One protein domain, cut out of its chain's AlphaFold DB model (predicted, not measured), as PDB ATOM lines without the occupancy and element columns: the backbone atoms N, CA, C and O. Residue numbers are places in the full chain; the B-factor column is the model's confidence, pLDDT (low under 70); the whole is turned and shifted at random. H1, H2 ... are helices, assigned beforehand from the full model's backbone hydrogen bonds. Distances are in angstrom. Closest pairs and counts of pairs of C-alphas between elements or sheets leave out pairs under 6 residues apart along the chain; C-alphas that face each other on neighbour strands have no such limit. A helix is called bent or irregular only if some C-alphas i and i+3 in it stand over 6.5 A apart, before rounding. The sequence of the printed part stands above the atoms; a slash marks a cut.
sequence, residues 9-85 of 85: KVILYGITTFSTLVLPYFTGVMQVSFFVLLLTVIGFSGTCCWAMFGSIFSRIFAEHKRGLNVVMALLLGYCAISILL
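This is residues 9 to 85 of the 85 residues of an uncharacterized protein of Listeria booriae (UniProt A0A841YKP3). One long helix, H2, makes the longest axis of a flat, open frame: H1 folds back beside the first part of H2 as a helical hairpin, and H3 turns off at the far end of H2 to make a corner. H1 and H3 lie on the same side of H2 with an empty space between them, and residues 70 to 85 stick out as a free arm. The printed part has 77 residues with three named helices, in the order H1, H2, H3, and no named strand; the class is all helix. The whole is extended, with a radius of gyration of the C-alphas of 19.6 A and spans of 55 by 35 by 10 A.

H1 runs from Lys 9 to Val 22, 18.3 A from first to last C-alpha, and its C-alpha 9 is at (37.112, -49.300, 18.340). It is neither bent nor irregular, but only just: C-alphas 19 and 22 are 6.1 A apart. H2, residues 29 to 63, is 50.9 A long from C-alpha 29 at (55.611, -45.928, 35.961) to C-alpha 63. H3, residues 65 to 84, measures 28.6 A and ends with C-alpha 84 at (22.227, -67.343, 4.623).

H1 and H2 form a helical hairpin. They touch, H2 with residues 32 to 47 alone, and their closest C-alphas, those of Val 10 and Gly 43, are 5.9 A apart. The two run opposite ways at a shallow tilt of 21 degrees. H2 and H3 are close but not clearly touching, the closest C-alphas being those of Phe 61 and Leu 68 at 6.9 A. They run opposite ways at a steep tilt of 61 degrees, with their centres 27.8 A apart. H1 and H3 are apart. In H1, H2 and H3 every O i to N i+4 pair is within hydrogen-bond range.

The two C-alphas farthest apart, those of Gly 28 and Arg 66, are separated by 55.7 A, and the first and last printed C-alphas, of Lys 9 and Leu 85, by 28.6 A. Residues 48 to 59 of H2 stand free, as do residues 62 to 67, of which 65 to 67 belong to H3, and residues 70 to 85, of which 70 to 84 belong to H3. The link from H1 to H2 is short, with 6 residues, and the link from H2 to H3 is tight, with 1 residue. The printed part has no cut and ends at residue 85, the chain's last residue. The mean pLDDT of the printed part is 80.9, and residues 23 to 27 are under 70.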
ATOM      1  N   LYS A   9      35.991 -48.431  18.710       76.38
ATOM      2  CA  LYS A   9      37.112 -49.300  18.340       76.38
ATOM      3  C   LYS A   9      38.469 -48.761  18.809       76.38
ATOM      4  O   LYS A   9      39.309 -49.560  19.199       76.38
ATOM      5  N   VAL A  10      38.681 -47.443  18.808       77.81
ATOM      6  CA  VAL A  10      39.907 -46.799  19.321       77.81
ATOM      7  C   VAL A  10      39.999 -46.929  20.841       77.81
ATOM      8  O   VAL A  10      41.068 -47.225  21.365       77.81
ATOM      9  N   ILE A  11      38.877 -46.779  21.549       79.56
ATOM     10  CA  ILE A  11      38.819 -46.961  23.007       79.56
ATOM     11  C   ILE A  11      39.099 -48.427  23.361       79.56
ATOM     12  O   ILE A  11      39.949 -48.714  24.203       79.56
ATOM     13  N   LEU A  12      38.442 -49.364  22.669       84.62
ATOM     14  CA  LEU A  12      38.672 -50.801  22.837       84.62
ATOM     15  C   LEU A  12      40.111 -51.194  22.495       84.62
ATOM     16  O   LEU A  12      40.700 -51.989  23.221       84.62
ATOM     17  N   TYR A  13      40.694 -50.620  21.441       84.62
ATOM     18  CA  TYR A  13      42.106 -50.799  21.095       84.62
ATOM     19  C   TYR A  13      43.028 -50.334  22.227       84.62
ATOM     20  O   TYR A  13      43.938 -51.067  22.609       84.62
ATOM     21  N   GLY A  14      42.766 -49.156  22.799       83.56
ATOM     22  CA  GLY A  14      43.516 -48.638  23.938       83.56
ATOM     23  C   GLY A  14      43.469 -49.587  25.133       83.56
ATOM     24  O   GLY A  14      44.514 -50.005  25.621       83.56
ATOM     25  N   ILE A  15      42.268 -49.990  25.554       82.69
ATOM     26  CA  ILE A  15      42.066 -50.878  26.710       82.69
ATOM     27  C   ILE A  15      42.701 -52.253  26.475       82.69
ATOM     28  O   ILE A  15      43.401 -52.759  27.350       82.69
ATOM     29  N   THR A  16      42.490 -52.854  25.302       85.12
ATOM     30  CA  THR A  16      43.052 -54.177  24.982       85.12
ATOM     31  C   THR A  16      44.569 -54.138  24.943       85.12
ATOM     32  O   THR A  16      45.191 -54.908  25.661       85.12
ATOM     33  N   THR A  17      45.167 -53.206  24.201       81.81
ATOM     34  CA  THR A  17      46.629 -53.049  24.110       81.81
ATOM     35  C   THR A  17      47.244 -52.777  25.480       81.81
ATOM     36  O   THR A  17      48.270 -53.354  25.833       81.81
ATOM     37  N   PHE A  18      46.604 -51.932  26.288       81.25
ATOM     38  CA  PHE A  18      47.089 -51.638  27.630       81.25
ATOM     39  C   PHE A  18      47.022 -52.877  28.535       81.25
ATOM     40  O   PHE A  18      48.004 -53.222  29.191       81.25
ATOM     41  N   SER A  19      45.903 -53.604  28.511       78.44
ATOM     42  CA  SER A  19      45.696 -54.792  29.343       78.44
ATOM     43  C   SER A  19      46.520 -56.007  28.917       78.44
ATOM     44  O   SER A  19      46.884 -56.796  29.785       78.44
ATOM     45  N   THR A  20      46.795 -56.199  27.623       78.12
ATOM     46  CA  THR A  20      47.499 -57.393  27.117       78.12
ATOM     47  C   THR A  20      49.000 -57.193  26.965       78.12
ATOM     48  O   THR A  20      49.744 -58.160  27.111       78.12
ATOM     49  N   LEU A  21      49.461 -55.969  26.687       72.94
ATOM     50  CA  LEU A  21      50.870 -55.699  26.378       72.94
ATOM     51  C   LEU A  21      51.575 -54.843  27.434       72.94
ATOM     52  O   LEU A  21      52.776 -55.014  27.627       72.94
ATOM     53  N   VAL A  22      50.867 -53.949  28.134       72.75
ATOM     54  CA  VAL A  22      51.499 -53.020  29.091       72.75
ATOM     55  C   VAL A  22      51.475 -53.571  30.517       72.75
ATOM     56  O   VAL A  22      52.535 -53.742  31.113       72.75
ATOM     57  N   LEU A  23      50.295 -53.912  31.050       69.69
ATOM     58  CA  LEU A  23      50.152 -54.404  32.430       69.69
ATOM     59  C   LEU A  23      50.956 -55.681  32.777       69.69
ATOM     60  O   LEU A  23      51.497 -55.725  33.881       69.69
ATOM     61  N   PRO A  24      51.051 -56.714  31.914       66.88
ATOM     62  CA  PRO A  24      51.740 -57.952  32.290       66.88
ATOM     63  C   PRO A  24      53.269 -57.894  32.151       66.88
ATOM     64  O   PRO A  24      53.954 -58.697  32.778       66.88
ATOM     65  N   TYR A  25      53.817 -56.963  31.362       65.56
ATOM     66  CA  TYR A  25      55.255 -56.914  31.054       65.56
ATOM     67  C   TYR A  25      55.986 -55.708  31.660       65.56
ATOM     68  O   TYR A  25      57.209 -55.757  31.794       65.56
ATOM     69  N   PHE A  26      55.276 -54.645  32.059       64.19
ATOM     70  CA  PHE A  26      55.896 -53.402  32.524       64.19
ATOM     71  C   PHE A  26      55.236 -52.861  33.800       64.19
ATOM     72  O   PHE A  26      54.113 -52.365  33.781       64.19
ATOM     73  N   THR A  27      55.964 -52.900  34.919       66.50
ATOM     74  CA  THR A  27      55.534 -52.351  36.222       66.50
ATOM     75  C   THR A  27      56.114 -50.960  36.519       66.50
ATOM     76  O   THR A  27      55.681 -50.292  37.457       66.50
ATOM     77  N   GLY A  28      57.081 -50.489  35.721       75.81
ATOM     78  CA  GLY A  28      57.712 -49.180  35.890       75.81
ATOM     79  C   GLY A  28      56.841 -48.032  35.374       75.81
ATOM     80  O   GLY A  28      56.558 -47.951  34.179       75.81
ATOM     81  N   VAL A  29      56.488 -47.086  36.254       73.19
ATOM     82  CA  VAL A  29      55.611 -45.928  35.961       73.19
ATOM     83  C   VAL A  29      56.060 -45.143  34.716       73.19
ATOM     84  O   VAL A  29      55.237 -44.728  33.901       73.19
ATOM     85  N   MET A  30      57.374 -44.994  34.521       76.31
ATOM     86  CA  MET A  30      57.946 -44.278  33.378       76.31
ATOM     87  C   MET A  30      57.719 -45.009  32.042       76.31
ATOM     88  O   MET A  30      57.339 -44.376  31.060       76.31
ATOM     89  N   GLN A  31      57.862 -46.337  32.005       76.75
ATOM     90  CA  GLN A  31      57.635 -47.143  30.794       76.75
ATOM     91  C   GLN A  31      56.157 -47.145  30.401       76.75
ATOM     92  O   GLN A  31      55.819 -46.937  29.236       76.75
ATOM     93  N   VAL A  32      55.276 -47.293  31.391       80.38
ATOM     94  CA  VAL A  32      53.825 -47.231  31.192       80.38
ATOM     95  C   VAL A  32      53.419 -45.873  30.616       80.38
ATOM     96  O   VAL A  32      52.692 -45.828  29.627       80.38
ATOM     97  N   SER A  33      53.941 -44.765  31.160       79.69
ATOM     98  CA  SER A  33      53.627 -43.416  30.664       79.69
ATOM     99  C   SER A  33      54.019 -43.200  29.196       79.69
ATOM    100  O   SER A  33      53.265 -42.587  28.438       79.69
ATOM    101  N   PHE A  34      55.152 -43.766  28.765       83.88
ATOM    102  CA  PHE A  34      55.615 -43.679  27.383       83.88
ATOM    103  C   PHE A  34      54.695 -44.447  26.427       83.88
ATOM    104  O   PHE A  34      54.302 -43.917  25.385       83.88
ATOM    105  N   PHE A  35      54.280 -45.661  26.804       82.31
ATOM    106  CA  PHE A  35      53.320 -46.440  26.020       82.31
ATOM    107  C   PHE A  35      51.954 -45.753  25.931       82.31
ATOM    108  O   PHE A  35      51.392 -45.698  24.839       82.31
ATOM    109  N   VAL A  36      51.441 -45.166  27.021       83.62
ATOM    110  CA  VAL A  36      50.188 -44.383  26.988       83.62
ATOM    111  C   VAL A  36      50.289 -43.225  25.997       83.62
ATOM    112  O   VAL A  36      49.365 -43.016  25.206       83.62
ATOM    113  N   LEU A  37      51.400 -42.484  26.007       86.06
ATOM    114  CA  LEU A  37      51.625 -41.383  25.068       86.06
ATOM    115  C   LEU A  37      51.607 -41.870  23.616       86.06
ATOM    116  O   LEU A  37      50.890 -41.305  22.789       86.06
ATOM    117  N   LEU A  38      52.327 -42.955  23.321       86.94
ATOM    118  CA  LEU A  38      52.347 -43.576  21.994       86.94
ATOM    119  C   LEU A  38      50.943 -43.999  21.540       86.94
ATOM    120  O   LEU A  38      50.505 -43.637  20.447       86.94
ATOM    121  N   LEU A  39      50.212 -44.708  22.401       85.50
ATOM    122  CA  LEU A  39      48.837 -45.136  22.146       85.50
ATOM    123  C   LEU A  39      47.895 -43.958  21.894       85.50
ATOM    124  O   LEU A  39      47.039 -44.033  21.012       85.50
ATOM    125  N   THR A  40      48.072 -42.859  22.624       86.06
ATOM    126  CA  THR A  40      47.264 -41.646  22.462       86.06
ATOM    127  C   THR A  40      47.516 -40.998  21.101       86.06
ATOM    128  O   THR A  40      46.561 -40.642  20.413       86.06
ATOM    129  N   VAL A  41      48.774 -40.908  20.657       87.94
ATOM    130  CA  VAL A  41      49.130 -40.373  19.329       87.94
ATOM    131  C   VAL A  41      48.572 -41.254  18.206       87.94
ATOM    132  O   VAL A  41      48.025 -40.748  17.221       87.94
ATOM    133  N   ILE A  42      48.637 -42.578  18.358       87.12
ATOM    134  CA  ILE A  42      48.072 -43.524  17.385       87.12
ATOM    135  C   ILE A  42      46.540 -43.398  17.343       87.12
ATOM    136  O   ILE A  42      45.955 -43.281  16.267       87.12
ATOM    137  N   GLY A  43      45.877 -43.342  18.500       84.31
ATOM    138  CA  GLY A  43      44.428 -43.138  18.580       84.31
ATOM    139  C   GLY A  43      43.981 -41.795  17.993       84.31
ATOM    140  O   GLY A  43      42.973 -41.726  17.283       84.31
ATOM    141  N   PHE A  44      44.755 -40.733  18.225       83.75
ATOM    142  CA  PHE A  44      44.492 -39.399  17.687       83.75
ATOM    143  C   PHE A  44      44.686 -39.331  16.168       83.75
ATOM    144  O   PHE A  44      43.838 -38.798  15.455       83.75
ATOM    145  N   SER A  45      45.760 -39.921  15.642       86.12
ATOM    146  CA  SER A  45      45.974 -39.997  14.191       86.12
ATOM    147  C   SER A  45      44.904 -40.855  13.510       86.12
ATOM    148  O   SER A  45      44.362 -40.449  12.484       86.12
ATOM    149  N   GLY A  46      44.501 -41.975  14.119       83.44
ATOM    150  CA  GLY A  46      43.403 -42.809  13.630       83.44
ATOM    151  C   GLY A  46      42.060 -42.073  13.592       83.44
ATOM    152  O   GLY A  46      41.336 -42.162  12.599       83.44
ATOM    153  N   THR A  47      41.736 -41.298  14.631       82.94
ATOM    154  CA  THR A  47      40.512 -40.476  14.663       82.94
ATOM    155  C   THR A  47      40.573 -39.299  13.692       82.94
ATOM    156  O   THR A  47      39.574 -39.039  13.021       82.94
ATOM    157  N   CYS A  48      41.729 -38.650  13.529       82.88
ATOM    158  CA  CYS A  48      41.939 -37.619  12.509       82.88
ATOM    159  C   CYS A  48      41.759 -38.172  11.091       82.88
ATOM    160  O   CYS A  48      41.027 -37.587  10.293       82.88
ATOM    161  N   CYS A  49      42.373 -39.318  10.784       83.56
ATOM    162  CA  CYS A  49      42.192 -40.003   9.507       83.56
ATOM    163  C   CYS A  49      40.720 -40.361   9.289       83.56
ATOM    164  O   CYS A  49      40.168 -40.057   8.237       83.56
ATOM    165  N   TRP A  50      40.056 -40.940  10.291       81.38
ATOM    166  CA  TRP A  50      38.639 -41.280  10.199       81.38
ATOM    167  C   TRP A  50      37.751 -40.050   9.961       81.38
ATOM    168  O   TRP A  50      36.873 -40.095   9.104       81.38
ATOM    169  N   ALA A  51      38.008 -38.934  10.648       81.88
ATOM    170  CA  ALA A  51      37.277 -37.684  10.450       81.88
ATOM    171  C   ALA A  51      37.529 -37.078   9.058       81.88
ATOM    172  O   ALA A  51      36.581 -36.662   8.390       81.88
ATOM    173  N   MET A  52      38.780 -37.076   8.583       82.25
ATOM    174  CA  MET A  52      39.126 -36.616   7.234       82.25
ATOM    175  C   MET A  52      38.448 -37.472   6.168       82.25
ATOM    176  O   MET A  52      37.705 -36.935   5.345       82.25
ATOM    177  N   PHE A  53      38.624 -38.793   6.211       81.25
ATOM    178  CA  PHE A  53      37.981 -39.699   5.262       81.25
ATOM    179  C   PHE A  53      36.460 -39.619   5.349       81.25
ATOM    180  O   PHE A  53      35.819 -39.575   4.308       81.25
ATOM    181  N   GLY A  54      35.881 -39.520   6.548       79.94
ATOM    182  CA  GLY A  54      34.445 -39.333   6.747       79.94
ATOM    183  C   GLY A  54      33.924 -38.034   6.131       79.94
ATOM    184  O   GLY A  54      32.881 -38.043   5.481       79.94
ATOM    185  N   SER A  55      34.667 -36.930   6.251       78.38
ATOM    186  CA  SER A  55      34.306 -35.653   5.620       78.38
ATOM    187  C   SER A  55      34.384 -35.715   4.090       78.38
ATOM    188  O   SER A  55      33.476 -35.243   3.402       78.38
ATOM    189  N   ILE A  56      35.416 -36.372   3.551       79.31
ATOM    190  CA  ILE A  56      35.594 -36.592   2.114       79.31
ATOM    191  C   ILE A  56      34.470 -37.492   1.590       79.31
ATOM    192  O   ILE A  56      33.803 -37.137   0.620       79.31
ATOM    193  N   PHE A  57      34.192 -38.607   2.271       74.06
ATOM    194  CA  PHE A  57      33.101 -39.515   1.927       74.06
ATOM    195  C   PHE A  57      31.749 -38.825   2.002       74.06
ATOM    196  O   PHE A  57      30.937 -39.029   1.114       74.06
ATOM    197  N   SER A  58      31.508 -37.981   3.008       74.56
ATOM    198  CA  SER A  58      30.264 -37.218   3.121       74.56
ATOM    199  C   SER A  58      30.079 -36.266   1.940       74.56
ATOM    200  O   SER A  58      28.955 -36.081   1.471       74.56
ATOM    201  N   ARG A  59      31.167 -35.670   1.439       75.81
ATOM    202  CA  ARG A  59      31.140 -34.774   0.278       75.81
ATOM    203  C   ARG A  59      30.901 -35.546  -1.022       75.81
ATOM    204  O   ARG A  59      30.054 -35.150  -1.816       75.81
ATOM    205  N   ILE A  60      31.561 -36.693  -1.183       73.31
ATOM    206  CA  ILE A  60      31.357 -37.614  -2.311       73.31
ATOM    207  C   ILE A  60      29.932 -38.189  -2.297       73.31
ATOM    208  O   ILE A  60      29.275 -38.235  -3.335       73.31
ATOM    209  N   PHE A  61      29.410 -38.557  -1.122       71.00
ATOM    210  CA  PHE A  61      28.021 -38.979  -0.945       71.00
ATOM    211  C   PHE A  61      27.051 -37.876  -1.334       71.00
ATOM    212  O   PHE A  61      26.037 -38.178  -1.946       71.00
ATOM    213  N   ALA A  62      27.336 -36.615  -0.999       72.31
ATOM    214  CA  ALA A  62      26.463 -35.502  -1.347       72.31
ATOM    215  C   ALA A  62      26.359 -35.291  -2.866       72.31
ATOM    216  O   ALA A  62      25.250 -35.059  -3.348       72.31
ATOM    217  N   GLU A  63      27.465 -35.430  -3.602       76.19
ATOM    218  CA  GLU A  63      27.488 -35.289  -5.065       76.19
ATOM    219  C   GLU A  63      26.972 -36.531  -5.817       76.19
ATOM    220  O   GLU A  63      26.240 -36.395  -6.791       76.19
ATOM    221  N   HIS A  64      27.288 -37.750  -5.362       76.81
ATOM    222  CA  HIS A  64      26.998 -39.003  -6.084       76.81
ATOM    223  C   HIS A  64      26.025 -39.938  -5.334       76.81
ATOM    224  O   HIS A  64      26.181 -41.163  -5.336       76.81
ATOM    225  N   LYS A  65      24.969 -39.377  -4.721       71.44
ATOM    226  CA  LYS A  65      23.979 -40.118  -3.900       71.44
ATOM    227  C   LYS A  65      23.412 -41.373  -4.572       71.44
ATOM    228  O   LYS A  65      23.266 -42.409  -3.930       71.44
ATOM    229  N   ARG A  66      23.062 -41.287  -5.862       71.38
ATOM    230  CA  ARG A  66      22.360 -42.365  -6.584       71.38
ATOM    231  C   ARG A  66      23.245 -43.589  -6.825       71.38
ATOM    232  O   ARG A  66      22.805 -44.700  -6.560       71.38
ATOM    233  N   GLY A  67      24.481 -43.387  -7.286       76.38
ATOM    234  CA  GLY A  67      25.416 -44.487  -7.547       76.38
ATOM    235  C   GLY A  67      25.836 -45.203  -6.263       76.38
ATOM    236  O   GLY A  67      25.802 -46.429  -6.194       76.38
ATOM    237  N   LEU A  68      26.140 -44.441  -5.211       78.31
ATOM    238  CA  LEU A  68      26.572 -44.997  -3.927       78.31
ATOM    239  C   LEU A  68      25.462 -45.765  -3.204       78.31
ATOM    240  O   LEU A  68      25.743 -46.811  -2.626       78.31
ATOM    241  N   ASN A  69      24.205 -45.314  -3.287       80.31
ATOM    242  CA  ASN A  69      23.079 -46.065  -2.726       80.31
ATOM    243  C   ASN A  69      22.862 -47.412  -3.426       80.31
ATOM    244  O   ASN A  69      22.563 -48.395  -2.753       80.31
ATOM    245  N   VAL A  70      23.032 -47.483  -4.752       84.94
ATOM    246  CA  VAL A  70      22.923 -48.753  -5.493       84.94
ATOM    247  C   VAL A  70      24.041 -49.708  -5.083       84.94
ATOM    248  O   VAL A  70      23.777 -50.875  -4.806       84.94
ATOM    249  N   VAL A  71      25.273 -49.206  -4.972       87.44
ATOM    250  CA  VAL A  71      26.418 -49.996  -4.499       87.44
ATOM    251  C   VAL A  71      26.172 -50.501  -3.074       87.44
ATOM    252  O   VAL A  71      26.279 -51.701  -2.834       87.44
ATOM    253  N   MET A  72      25.761 -49.633  -2.144       82.88
ATOM    254  CA  MET A  72      25.433 -50.041  -0.771       82.88
ATOM    255  C   MET A  72      24.316 -51.090  -0.716       82.88
ATOM    256  O   MET A  72      24.435 -52.055   0.036       82.88
ATOM    257  N   ALA A  73      23.261 -50.941  -1.521       87.62
ATOM    258  CA  ALA A  73      22.170 -51.911  -1.591       87.62
ATOM    259  C   ALA A  73      22.640 -53.279  -2.120       87.62
ATOM    260  O   ALA A  73      22.265 -54.310  -1.561       87.62
ATOM    261  N   LEU A  74      23.499 -53.300  -3.144       91.12
ATOM    262  CA  LEU A  74      24.098 -54.535  -3.662       91.12
ATOM    263  C   LEU A  74      24.996 -55.217  -2.624       91.12
ATOM    264  O   LEU A  74      24.902 -56.428  -2.442       91.12
ATOM    265  N   LEU A  75      25.824 -54.449  -1.909       87.88
ATOM    266  CA  LEU A  75      26.664 -54.964  -0.822       87.88
ATOM    267  C   LEU A  75      25.829 -55.549   0.325       87.88
ATOM    268  O   LEU A  75      26.169 -56.611   0.840       87.88
ATOM    269  N   LEU A  76      24.726 -54.897   0.702       87.62
ATOM    270  CA  LEU A  76      23.785 -55.407   1.704       87.62
ATOM    271  C   LEU A  76      23.124 -56.712   1.250       87.62
ATOM    272  O   LEU A  76      23.068 -57.663   2.027       87.62
ATOM    273  N   GLY A  77      22.679 -56.776  -0.007       91.69
ATOM    274  CA  GLY A  77      22.139 -58.001  -0.596       91.69
ATOM    275  C   GLY A  77      23.163 -59.137  -0.601       91.69
ATOM    276  O   GLY A  77      22.856 -60.242  -0.165       91.69
ATOM    277  N   TYR A  78      24.402 -58.854  -1.009       92.62
ATOM    278  CA  TYR A  78      25.497 -59.824  -0.972       92.62
ATOM    279  C   TYR A  78      25.780 -60.328   0.449       92.62
ATOM    280  O   TYR A  78      25.917 -61.529   0.665       92.62
ATOM    281  N   CYS A  79      25.826 -59.426   1.431       89.38
ATOM    282  CA  CYS A  79      26.082 -59.783   2.824       89.38
ATOM    283  C   CYS A  79      24.951 -60.649   3.399       89.38
ATOM    284  O   CYS A  79      25.218 -61.650   4.057       89.38
ATOM    285  N   ALA A  80      23.694 -60.318   3.086       91.31
ATOM    286  CA  ALA A  80      22.542 -61.127   3.471       91.31
ATOM    287  C   ALA A  80      22.614 -62.542   2.876       91.31
ATOM    288  O   ALA A  80      22.379 -63.509   3.594       91.31
ATOM    289  N   ILE A  81      22.999 -62.668   1.601       94.25
ATOM    290  CA  ILE A  81      23.193 -63.969   0.946       94.25
ATOM    291  C   ILE A  81      24.348 -64.739   1.596       94.25
ATOM    292  O   ILE A  81      24.191 -65.918   1.875       94.25
ATOM    293  N   SER A  82      25.476 -64.088   1.891       92.12
ATOM    294  CA  SER A  82      26.645 -64.726   2.516       92.12
ATOM    295  C   SER A  82      26.415 -65.202   3.953       92.12
ATOM    296  O   SER A  82      27.194 -66.014   4.432       92.12
ATOM    297  N   ILE A  83      25.432 -64.645   4.665       90.88
ATOM    298  CA  ILE A  83      25.045 -65.110   6.007       90.88
ATOM    299  C   ILE A  83      24.056 -66.281   5.913       90.88
ATOM    300  O   ILE A  83      24.005 -67.115   6.813       90.88
ATOM    301  N   LEU A  84      23.236 -66.308   4.859       89.94
ATOM    302  CA  LEU A  84      22.227 -67.343   4.623       89.94
ATOM    303  C   LEU A  84      22.795 -68.609   3.968       89.94
ATOM    304  O   LEU A  84      22.229 -69.682   4.171       89.94
ATOM    305  N   LEU A  85      23.847 -68.462   3.161       76.50
ATOM    306  CA  LEU A  85      24.606 -69.546   2.538       76.50
ATOM    307  C   LEU A  85      25.675 -70.078   3.499       76.50
ATOM    308  O   LEU A  85      25.806 -71.318   3.581       76.50
TER     309      LEU A  85